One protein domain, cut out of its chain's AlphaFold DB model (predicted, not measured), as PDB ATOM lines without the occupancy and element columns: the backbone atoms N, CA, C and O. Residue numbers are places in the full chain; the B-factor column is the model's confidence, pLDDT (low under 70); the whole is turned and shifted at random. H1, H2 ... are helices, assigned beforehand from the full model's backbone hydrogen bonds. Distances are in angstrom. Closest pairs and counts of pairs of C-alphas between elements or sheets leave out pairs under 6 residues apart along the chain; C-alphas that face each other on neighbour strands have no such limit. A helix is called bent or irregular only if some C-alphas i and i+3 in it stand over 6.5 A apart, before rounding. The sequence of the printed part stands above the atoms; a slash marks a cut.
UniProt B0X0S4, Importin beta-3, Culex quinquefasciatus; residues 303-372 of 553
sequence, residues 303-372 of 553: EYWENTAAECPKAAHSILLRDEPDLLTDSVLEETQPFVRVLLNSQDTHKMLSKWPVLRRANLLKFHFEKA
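This is residues 303 to 372 of the 553 residues of the protein "Importin beta-3" of Culex quinquefasciatus (UniProt B0X0S4). Look for a small cluster of short helices round the longest one, H3, which runs between H2 and H6, both of them about perpendicular to it. Short H5 lies beside H2, short H1 sits by the last residue of H6, and H4 lies out at one side, where residues 346 to 351 stick out from the rest. The printed part has 70 residues and six named helices, H1 to H6 in order along the chain, with no named strand; the class is all helix. It is compact, with a radius of gyration of the C-alphas of 11.1 A, and rounded, with spans of 27 by 26 by 23 A.

Find C-alpha 303 at (78.161, 1.203, 307.566), where H1 begins; it covers residues 303 to 306. H2 follows at residues 314 to 322, 12.6 A long from first to last C-alpha. Go on to C-alpha 330 at (66.104, 7.584, 320.315); from there H3 runs 18.9 A to residue 343. It is irregular, with C-alphas 335 and 338 standing 7.5 A apart, and its line is a rough one. H4 is residues 349 to 355, 10.1 A long, and H5 is residues 357 to 360. H6, residues 362 to 372, runs 15.0 A to C-alpha 372 at (69.863, 1.159, 306.651).

Begin at Tyr 304, where H1 and H6 only just touch, with 3 pairs of C-alphas within 8 A; the closest are those of Tyr 304 and Ala 372, 5.5 A apart. H2 touches H3, which takes part with residues 332 to 336 alone; the closest C-alphas, of Ala 316 and Val 332, are 6.0 A apart. These two helices stand about perpendicular, at 79 degrees. H2 touches H5 too, closest at the C-alphas of Leu 320 and Val 358, 6.1 A. H3 and H6 only just touch, with 3 pairs of C-alphas within 8 A and residues 333 to 337 of H3 alone; the closest C-alphas, of Leu 333 and Leu 364, are 7.0 A apart, and the lines stand about perpendicular at 74 degrees. H4 touches no helix; it is close to but not clearly touching H3, with the C-alphas of Leu 343 and Met 352 closest at 7.1 A. H2 and H6 are apart. In the backbone, every O i to N i+4 pair is within hydrogen-bond range in H2, H4 and H6, and 8 of 10 are in H3; H1 and H5 are too short for such a pair.

The two C-alphas farthest apart are those of Asp 326 and Gln 347, at 28.7 A. The first and last printed C-alphas are 8.3 A apart. The printed part has no cut and no long link. Mean pLDDT of the printed part is 89.2, and residue 347 is under 70.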
ATOM      1  N   GLU A 303      77.910   0.882 306.163       86.06
ATOM      2  CA  GLU A 303      78.161   1.203 307.566       86.06
ATOM      3  C   GLU A 303      77.112   0.564 308.486       86.06
ATOM      4  O   GLU A 303      77.453  -0.004 309.521       86.06
ATOM      5  N   TYR A 304      75.846   0.567 308.062       87.94
ATOM      6  CA  TYR A 304      74.750  -0.060 308.799       87.94
ATOM      7  C   TYR A 304      74.952  -1.565 309.017       87.94
ATOM      8  O   TYR A 304      74.621  -2.094 310.076       87.94
ATOM      9  N   TRP A 305      75.500  -2.264 308.020       82.56
ATOM     10  CA  TRP A 305      75.730  -3.709 308.095       82.56
ATOM     11  C   TRP A 305      76.978  -4.084 308.870       82.56
ATOM     12  O   TRP A 305      77.064  -5.202 309.370       82.56
ATOM     13  N   GLU A 306      77.958  -3.188 308.903       84.25
ATOM     14  CA  GLU A 306      79.222  -3.410 309.598       84.25
ATOM     15  C   GLU A 306      79.087  -3.117 311.097       84.25
ATOM     16  O   GLU A 306      79.805  -3.715 311.897       84.25
ATOM     17  N   ASN A 307      78.114  -2.287 311.490       85.06
ATOM     18  CA  ASN A 307      77.808  -2.018 312.888       85.06
ATOM     19  C   ASN A 307      76.979  -3.151 313.520       85.06
ATOM     20  O   ASN A 307      75.746  -3.141 313.489       85.06
ATOM     21  N   THR A 308      77.666  -4.154 314.070       86.81
ATOM     22  CA  THR A 308      77.056  -5.305 314.754       86.81
ATOM     23  C   THR A 308      77.778  -5.604 316.064       86.81
ATOM     24  O   THR A 308      79.006  -5.560 316.117       86.81
ATOM     25  N   ALA A 309      77.024  -5.923 317.118       88.38
ATOM     26  CA  ALA A 309      77.572  -6.340 318.409       88.38
ATOM     27  C   ALA A 309      76.719  -7.462 319.008       88.38
ATOM     28  O   ALA A 309      75.495  -7.394 318.983       88.38
ATOM     29  N   ALA A 310      77.360  -8.507 319.536       85.31
ATOM     30  CA  ALA A 310      76.650  -9.632 320.152       85.31
ATOM     31  C   ALA A 310      76.069  -9.282 321.533       85.31
ATOM     32  O   ALA A 310      75.115  -9.915 321.982       85.31
ATOM     33  N   GLU A 311      76.638  -8.275 322.193       85.94
ATOM     34  CA  GLU A 311      76.243  -7.832 323.525       85.94
ATOM     35  C   GLU A 311      75.509  -6.493 323.454       85.94
ATOM     36  O   GLU A 311      75.829  -5.627 322.640       85.94
ATOM     37  N   CYS A 312      74.522  -6.336 324.333       89.75
ATOM     38  CA  CYS A 312      73.748  -5.117 324.511       89.75
ATOM     39  C   CYS A 312      73.819  -4.706 325.988       89.75
ATOM     40  O   CYS A 312      73.732  -5.581 326.861       89.75
ATOM     41  N   PRO A 313      73.957  -3.408 326.302       90.50
ATOM     42  CA  PRO A 313      73.903  -2.920 327.674       90.50
ATOM     43  C   PRO A 313      72.654  -3.423 328.404       90.50
ATOM     44  O   PRO A 313      71.543  -3.390 327.877       90.50
ATOM     45  N   LYS A 314      72.827  -3.905 329.643       89.62
ATOM     46  CA  LYS A 314      71.772  -4.618 330.393       89.62
ATOM     47  C   LYS A 314      70.467  -3.822 330.514       89.62
ATOM     48  O   LYS A 314      69.392  -4.411 330.446       89.62
ATOM     49  N   ALA A 315      70.567  -2.502 330.690       88.62
ATOM     50  CA  ALA A 315      69.410  -1.615 330.784       88.62
ATOM     51  C   ALA A 315      68.617  -1.584 329.467       88.62
ATOM     52  O   ALA A 315      67.424  -1.877 329.461       88.62
ATOM     53  N   ALA A 316      69.298  -1.332 328.349       86.88
ATOM     54  CA  ALA A 316      68.698  -1.296 327.021       86.88
ATOM     55  C   ALA A 316      68.158  -2.673 326.584       86.88
ATOM     56  O   ALA A 316      67.051  -2.784 326.062       86.88
ATOM     57  N   HIS A 317      68.875  -3.753 326.907       87.94
ATOM     58  CA  HIS A 317      68.415  -5.126 326.688       87.94
ATOM     59  C   HIS A 317      67.122  -5.440 327.458       87.94
ATOM     60  O   HIS A 317      66.233  -6.109 326.934       87.94
ATOM     61  N   SER A 318      66.988  -4.953 328.698       88.31
ATOM     62  CA  SER A 318      65.748  -5.114 329.466       88.31
ATOM     63  C   SER A 318      64.576  -4.368 328.833       88.31
ATOM     64  O   SER A 318      63.453  -4.848 328.947       88.31
ATOM     65  N   ILE A 319      64.811  -3.218 328.198       88.38
ATOM     66  CA  ILE A 319      63.760  -2.451 327.517       88.38
ATOM     67  C   ILE A 319      63.250  -3.223 326.295       88.38
ATOM     68  O   ILE A 319      62.043  -3.393 326.142       88.38
ATOM     69  N   LEU A 320      64.156  -3.784 325.488       88.44
ATOM     70  CA  LEU A 320      63.788  -4.596 324.321       88.44
ATOM     71  C   LEU A 320      62.927  -5.821 324.677       88.44
ATOM     72  O   LEU A 320      62.090  -6.232 323.879       88.44
ATOM     73  N   LEU A 321      63.120  -6.411 325.860       87.25
ATOM     74  CA  LEU A 321      62.327  -7.559 326.319       87.25
ATOM     75  C   LEU A 321      60.919  -7.185 326.799       87.25
ATOM     76  O   LEU A 321      60.038  -8.039 326.774       87.25
ATOM     77  N   ARG A 322      60.710  -5.949 327.270       86.25
ATOM     78  CA  ARG A 322      59.418  -5.510 327.823       86.25
ATOM     79  C   ARG A 322      58.377  -5.200 326.750       86.25
ATOM     80  O   ARG A 322      57.195  -5.242 327.056       86.25
ATOM     81  N   ASP A 323      58.811  -4.921 325.518       84.75
ATOM     82  CA  ASP A 323      57.935  -4.562 324.392       84.75
ATOM     83  C   ASP A 323      56.994  -3.371 324.694       84.75
ATOM     84  O   ASP A 323      55.855  -3.303 324.235       84.75
ATOM     85  N   GLU A 324      57.483  -2.408 325.480       87.31
ATOM     86  CA  GLU A 324      56.762  -1.177 325.811       87.31
ATOM     87  C   GLU A 324      57.175  -0.053 324.840       87.31
ATOM     88  O   GLU A 324      58.348   0.337 324.827       87.31
ATOM     89  N   PRO A 325      56.248   0.491 324.026       84.94
ATOM     90  CA  PRO A 325      56.584   1.452 322.973       84.94
ATOM     91  C   PRO A 325      57.140   2.772 323.523       84.94
ATOM     92  O   PRO A 325      58.059   3.336 322.931       84.94
ATOM     93  N   ASP A 326      56.656   3.221 324.682       88.56
ATOM     94  CA  ASP A 326      57.070   4.484 325.309       88.56
ATOM     95  C   ASP A 326      58.528   4.463 325.797       88.56
ATOM     96  O   ASP A 326      59.150   5.510 325.981       88.56
ATOM     97  N   LEU A 327      59.102   3.269 325.987       88.38
ATOM     98  CA  LEU A 327      60.494   3.106 326.404       88.38
ATOM     99  C   LEU A 327      61.480   3.120 325.222       88.38
ATOM    100  O   LEU A 327      62.688   3.255 325.440       88.38
ATOM    101  N   LEU A 328      60.998   3.011 323.975       88.88
ATOM    102  CA  LEU A 328      61.813   3.036 322.751       88.88
ATOM    103  C   LEU A 328      62.199   4.465 322.347       88.88
ATOM    104  O   LEU A 328      61.838   4.956 321.279       88.88
ATOM    105  N   THR A 329      62.945   5.134 323.218       91.50
ATOM    106  CA  THR A 329      63.511   6.462 322.941       91.50
ATOM    107  C   THR A 329      64.669   6.386 321.940       91.50
ATOM    108  O   THR A 329      65.335   5.355 321.836       91.50
ATOM    109  N   ASP A 330      64.981   7.498 321.266       90.69
ATOM    110  CA  ASP A 330      66.104   7.584 320.315       90.69
ATOM    111  C   ASP A 330      67.434   7.117 320.926       90.69
ATOM    112  O   ASP A 330      68.201   6.399 320.288       90.69
ATOM    113  N   SER A 331      67.681   7.446 322.200       92.00
ATOM    114  CA  SER A 331      68.880   7.000 322.921       92.00
ATOM    115  C   SER A 331      68.961   5.476 323.020       92.00
ATOM    116  O   SER A 331      70.030   4.902 322.826       92.00
ATOM    117  N   VAL A 332      67.838   4.817 323.320       92.44
ATOM    118  CA  VAL A 332      67.770   3.353 323.424       92.44
ATOM    119  C   VAL A 332      67.919   2.721 322.044       92.44
ATOM    120  O   VAL A 332      68.614   1.718 321.901       92.44
ATOM    121  N   LEU A 333      67.307   3.303 321.013       93.44
ATOM    122  CA  LEU A 333      67.410   2.809 319.641       93.44
ATOM    123  C   LEU A 333      68.858   2.854 319.126       93.44
ATOM    124  O   LEU A 333      69.335   1.867 318.568       93.44
ATOM    125  N   GLU A 334      69.596   3.937 319.384       93.12
ATOM    126  CA  GLU A 334      71.024   4.036 319.040       93.12
ATOM    127  C   GLU A 334      71.881   3.022 319.810       93.12
ATOM    128  O   GLU A 334      72.712   2.334 319.215       93.12
ATOM    129  N   GLU A 335      71.659   2.881 321.119       92.50
ATOM    130  CA  GLU A 335      72.418   1.959 321.973       92.50
ATOM    131  C   GLU A 335      72.174   0.486 321.600       92.50
ATOM    132  O   GLU A 335      73.078  -0.348 321.674       92.50
ATOM    133  N   THR A 336      70.959   0.161 321.156       92.75
ATOM    134  CA  THR A 336      70.551  -1.209 320.809       92.75
ATOM    135  C   THR A 336      70.781  -1.576 319.347       92.75
ATOM    136  O   THR A 336      70.743  -2.768 319.017       92.75
ATOM    137  N   GLN A 337      71.060  -0.605 318.470       93.31
ATOM    138  CA  GLN A 337      71.173  -0.819 317.024       93.31
ATOM    139  C   GLN A 337      72.095  -1.991 316.645       93.31
ATOM    140  O   GLN A 337      71.650  -2.850 315.868       93.31
ATOM    141  N   PRO A 338      73.337  -2.098 317.168       92.12
ATOM    142  CA  PRO A 338      74.260  -3.149 316.743       92.12
ATOM    143  C   PRO A 338      73.787  -4.544 317.163       92.12
ATOM    144  O   PRO A 338      73.996  -5.514 316.432       92.12
ATOM    145  N   PHE A 339      73.120  -4.643 318.316       93.19
ATOM    146  CA  PHE A 339      72.566  -5.888 318.849       93.19
ATOM    147  C   PHE A 339      71.330  -6.342 318.080       93.19
ATOM    148  O   PHE A 339      71.267  -7.478 317.606       93.19
ATOM    149  N   VAL A 340      70.369  -5.438 317.873       91.94
ATOM    150  CA  VAL A 340      69.165  -5.720 317.081       91.94
ATOM    151  C   VAL A 340      69.543  -6.156 315.666       91.94
ATOM    152  O   VAL A 340      68.930  -7.065 315.106       91.94
ATOM    153  N   ARG A 341      70.615  -5.593 315.095       91.69
ATOM    154  CA  ARG A 341      71.099  -6.011 313.777       91.69
ATOM    155  C   ARG A 341      71.579  -7.464 313.744       91.69
ATOM    156  O   ARG A 341      71.336  -8.138 312.741       91.69
ATOM    157  N   VAL A 342      72.232  -7.946 314.806       88.19
ATOM    158  CA  VAL A 342      72.623  -9.361 314.945       88.19
ATOM    159  C   VAL A 342      71.385 -10.248 315.028       88.19
ATOM    160  O   VAL A 342      71.325 -11.253 314.321       88.19
ATOM    161  N   LEU A 343      70.377  -9.849 315.813       88.44
ATOM    162  CA  LEU A 343      69.115 -10.588 315.920       88.44
ATOM    163  C   LEU A 343      68.446 -10.742 314.553       88.44
ATOM    164  O   LEU A 343      68.182 -11.860 314.122       88.44
ATOM    165  N   LEU A 344      68.268  -9.636 313.832       87.56
ATOM    166  CA  LEU A 344      67.616  -9.597 312.521       87.56
ATOM    167  C   LEU A 344      68.413 -10.294 311.396       87.56
ATOM    168  O   LEU A 344      67.955 -10.332 310.258       87.56
ATOM    169  N   ASN A 345      69.629 -10.782 311.665       81.19
ATOM    170  CA  ASN A 345      70.385 -11.634 310.738       81.19
ATOM    171  C   ASN A 345      70.169 -13.137 311.009       81.19
ATOM    172  O   ASN A 345      70.708 -13.967 310.275       81.19
ATOM    173  N   SER A 346      69.411 -13.490 312.054       76.88
ATOM    174  CA  SER A 346      68.963 -14.858 312.326       76.88
ATOM    175  C   SER A 346      68.121 -15.396 311.167       76.88
ATOM    176  O   SER A 346      67.353 -14.654 310.560       76.88
ATOM    177  N   GLN A 347      68.245 -16.692 310.872       68.38
ATOM    178  CA  GLN A 347      67.493 -17.331 309.783       68.38
ATOM    179  C   GLN A 347      66.057 -17.712 310.159       68.38
ATOM    180  O   GLN A 347      65.260 -17.986 309.271       68.38
ATOM    181  N   ASP A 348      65.714 -17.740 311.449       83.06
ATOM    182  CA  ASP A 348      64.374 -18.118 311.908       83.06
ATOM    183  C   ASP A 348      63.605 -16.879 312.384       83.06
ATOM    184  O   ASP A 348      63.675 -16.484 313.556       83.06
ATOM    185  N   THR A 349      62.899 -16.246 311.442       84.38
ATOM    186  CA  THR A 349      62.111 -15.026 311.671       84.38
ATOM    187  C   THR A 349      61.032 -15.248 312.731       84.38
ATOM    188  O   THR A 349      60.855 -14.410 313.617       84.38
ATOM    189  N   HIS A 350      60.353 -16.398 312.689       85.50
ATOM    190  CA  HIS A 350      59.289 -16.743 313.629       85.50
ATOM    191  C   HIS A 350      59.819 -16.844 315.062       85.50
ATOM    192  O   HIS A 350      59.371 -16.106 315.939       85.50
ATOM    193  N   LYS A 351      60.830 -17.691 315.311       86.94
ATOM    194  CA  LYS A 351      61.404 -17.849 316.662       86.94
ATOM    195  C   LYS A 351      61.986 -16.546 317.197       86.94
ATOM    196  O   LYS A 351      61.858 -16.258 318.388       86.94
ATOM    197  N   MET A 352      62.621 -15.754 316.331       90.00
ATOM    198  CA  MET A 352      63.151 -14.448 316.708       90.00
ATOM    199  C   MET A 352      62.035 -13.517 317.190       90.00
ATOM    200  O   MET A 352      62.170 -12.929 318.259       90.00
ATOM    201  N   LEU A 353      60.940 -13.400 316.439       89.62
ATOM    202  CA  LEU A 353      59.834 -12.502 316.771       89.62
ATOM    203  C   LEU A 353      58.993 -12.976 317.959       89.62
ATOM    204  O   LEU A 353      58.390 -12.147 318.639       89.62
ATOM    205  N   SER A 354      58.971 -14.278 318.246       87.62
ATOM    206  CA  SER A 354      58.388 -14.801 319.486       87.62
ATOM    207  C   SER A 354      59.212 -14.411 320.713       87.62
ATOM    208  O   SER A 354      58.649 -14.128 321.764       87.62
ATOM    209  N   LYS A 355      60.546 -14.364 320.585       89.75
ATOM    210  CA  LYS A 355      61.445 -13.944 321.672       89.75
ATOM    211  C   LYS A 355      61.550 -12.421 321.805       89.75
ATOM    212  O   LYS A 355      61.767 -11.925 322.905       89.75
ATOM    213  N   TRP A 356      61.409 -11.697 320.697       90.06
ATOM    214  CA  TRP A 356      61.595 -10.248 320.618       90.06
ATOM    215  C   TRP A 356      60.423  -9.566 319.893       90.06
ATOM    216  O   TRP A 356      60.584  -9.113 318.754       90.06
ATOM    217  N   PRO A 357      59.243  -9.460 320.532       89.44
ATOM    218  CA  PRO A 357      58.067  -8.837 319.919       89.44
ATOM    219  C   PRO A 357      58.297  -7.377 319.508       89.44
ATOM    220  O   PRO A 357      57.759  -6.941 318.489       89.44
ATOM    221  N   VAL A 358      59.184  -6.680 320.229       91.62
ATOM    222  CA  VAL A 358      59.587  -5.284 319.993       91.62
ATOM    223  C   VAL A 358      60.082  -5.012 318.574       91.62
ATOM    224  O   VAL A 358      59.972  -3.896 318.073       91.62
ATOM    225  N   LEU A 359      60.582  -6.037 317.878       92.44
ATOM    226  CA  LEU A 359      61.049  -5.912 316.499       92.44
ATOM    227  C   LEU A 359      59.915  -5.594 315.510       92.44
ATOM    228  O   LEU A 359      60.198  -5.116 314.418       92.44
ATOM    229  N   ARG A 360      58.650  -5.822 315.891       92.38
ATOM    230  CA  ARG A 360      57.470  -5.486 315.076       92.38
ATOM    231  C   ARG A 360      57.039  -4.021 315.193       92.38
ATOM    232  O   ARG A 360      56.175  -3.589 314.428       92.38
ATOM    233  N   ARG A 361      57.580  -3.281 316.168       93.00
ATOM    234  CA  ARG A 361      57.145  -1.918 316.507       93.00
ATOM    235  C   ARG A 361      57.549  -0.925 315.428       93.00
ATOM    236  O   ARG A 361      58.700  -0.919 314.982       93.00
ATOM    237  N   ALA A 362      56.630  -0.032 315.068       92.25
ATOM    238  CA  ALA A 362      56.846   0.948 314.012       92.25
ATOM    239  C   ALA A 362      58.074   1.836 314.279       92.25
ATOM    240  O   ALA A 362      58.870   2.053 313.368       92.25
ATOM    241  N   ASN A 363      58.286   2.287 315.521       92.06
ATOM    242  CA  ASN A 363      59.427   3.143 315.884       92.06
ATOM    243  C   ASN A 363      60.775   2.459 315.616       92.06
ATOM    244  O   ASN A 363      61.670   3.058 315.018       92.06
ATOM    245  N   LEU A 364      60.899   1.181 315.985       94.19
ATOM    246  CA  LEU A 364      62.112   0.400 315.748       94.19
ATOM    247  C   LEU A 364      62.331   0.177 314.248       94.19
ATOM    248  O   LEU A 364      63.444   0.369 313.752       94.19
ATOM    249  N   LEU A 365      61.275  -0.176 313.508       94.94
ATOM    250  CA  LEU A 365      61.346  -0.365 312.057       94.94
ATOM    251  C   LEU A 365      61.747   0.921 311.328       94.94
ATOM    252  O   LEU A 365      62.627   0.876 310.469       94.94
ATOM    253  N   LYS A 366      61.156   2.065 311.694       95.19
ATOM    254  CA  LYS A 366      61.476   3.387 311.134       95.19
ATOM    255  C   LYS A 366      62.935   3.756 311.388       95.19
ATOM    256  O   LYS A 366      63.647   4.092 310.444       95.19
ATOM    257  N   PHE A 367      63.401   3.600 312.626       95.50
ATOM    258  CA  PHE A 367      64.791   3.864 312.992       95.50
ATOM    259  C   PHE A 367      65.775   2.987 312.205       95.50
ATOM    260  O   PHE A 367      66.707   3.488 311.574       95.50
ATOM    261  N   HIS A 368      65.554   1.671 312.178       95.50
ATOM    262  CA  HIS A 368      66.438   0.758 311.455       95.50
ATOM    263  C   HIS A 368      66.383   0.956 309.938       95.50
ATOM    264  O   HIS A 368      67.403   0.781 309.271       95.50
ATOM    265  N   PHE A 369      65.231   1.334 309.383       96.12
ATOM    266  CA  PHE A 369      65.107   1.708 307.978       96.12
ATOM    267  C   PHE A 369      65.939   2.953 307.655       96.12
ATOM    268  O   PHE A 369      66.687   2.950 306.672       96.12
ATOM    269  N   GLU A 370      65.866   3.986 308.495       95.25
ATOM    270  CA  GLU A 370      66.634   5.217 308.311       95.25
ATOM    271  C   GLU A 370      68.136   4.960 308.402       95.25
ATOM    272  O   GLU A 370      68.885   5.369 307.515       95.25
ATOM    273  N   LYS A 371      68.584   4.173 309.386       94.19
ATOM    274  CA  LYS A 371      69.990   3.754 309.477       94.19
ATOM    275  C   LYS A 371      70.423   2.907 308.281       94.19
ATOM    276  O   LYS A 371      71.540   3.071 307.792       94.19
ATOM    277  N   ALA A 372      69.554   2.026 307.783       91.94
ATOM    278  CA  ALA A 372      69.863   1.159 306.651       91.94
ATOM    279  C   ALA A 372      69.971   1.920 305.329       91.94
ATOM    280  O   ALA A 372      70.814   1.578 304.503       91.94
TER     281      ALA A 372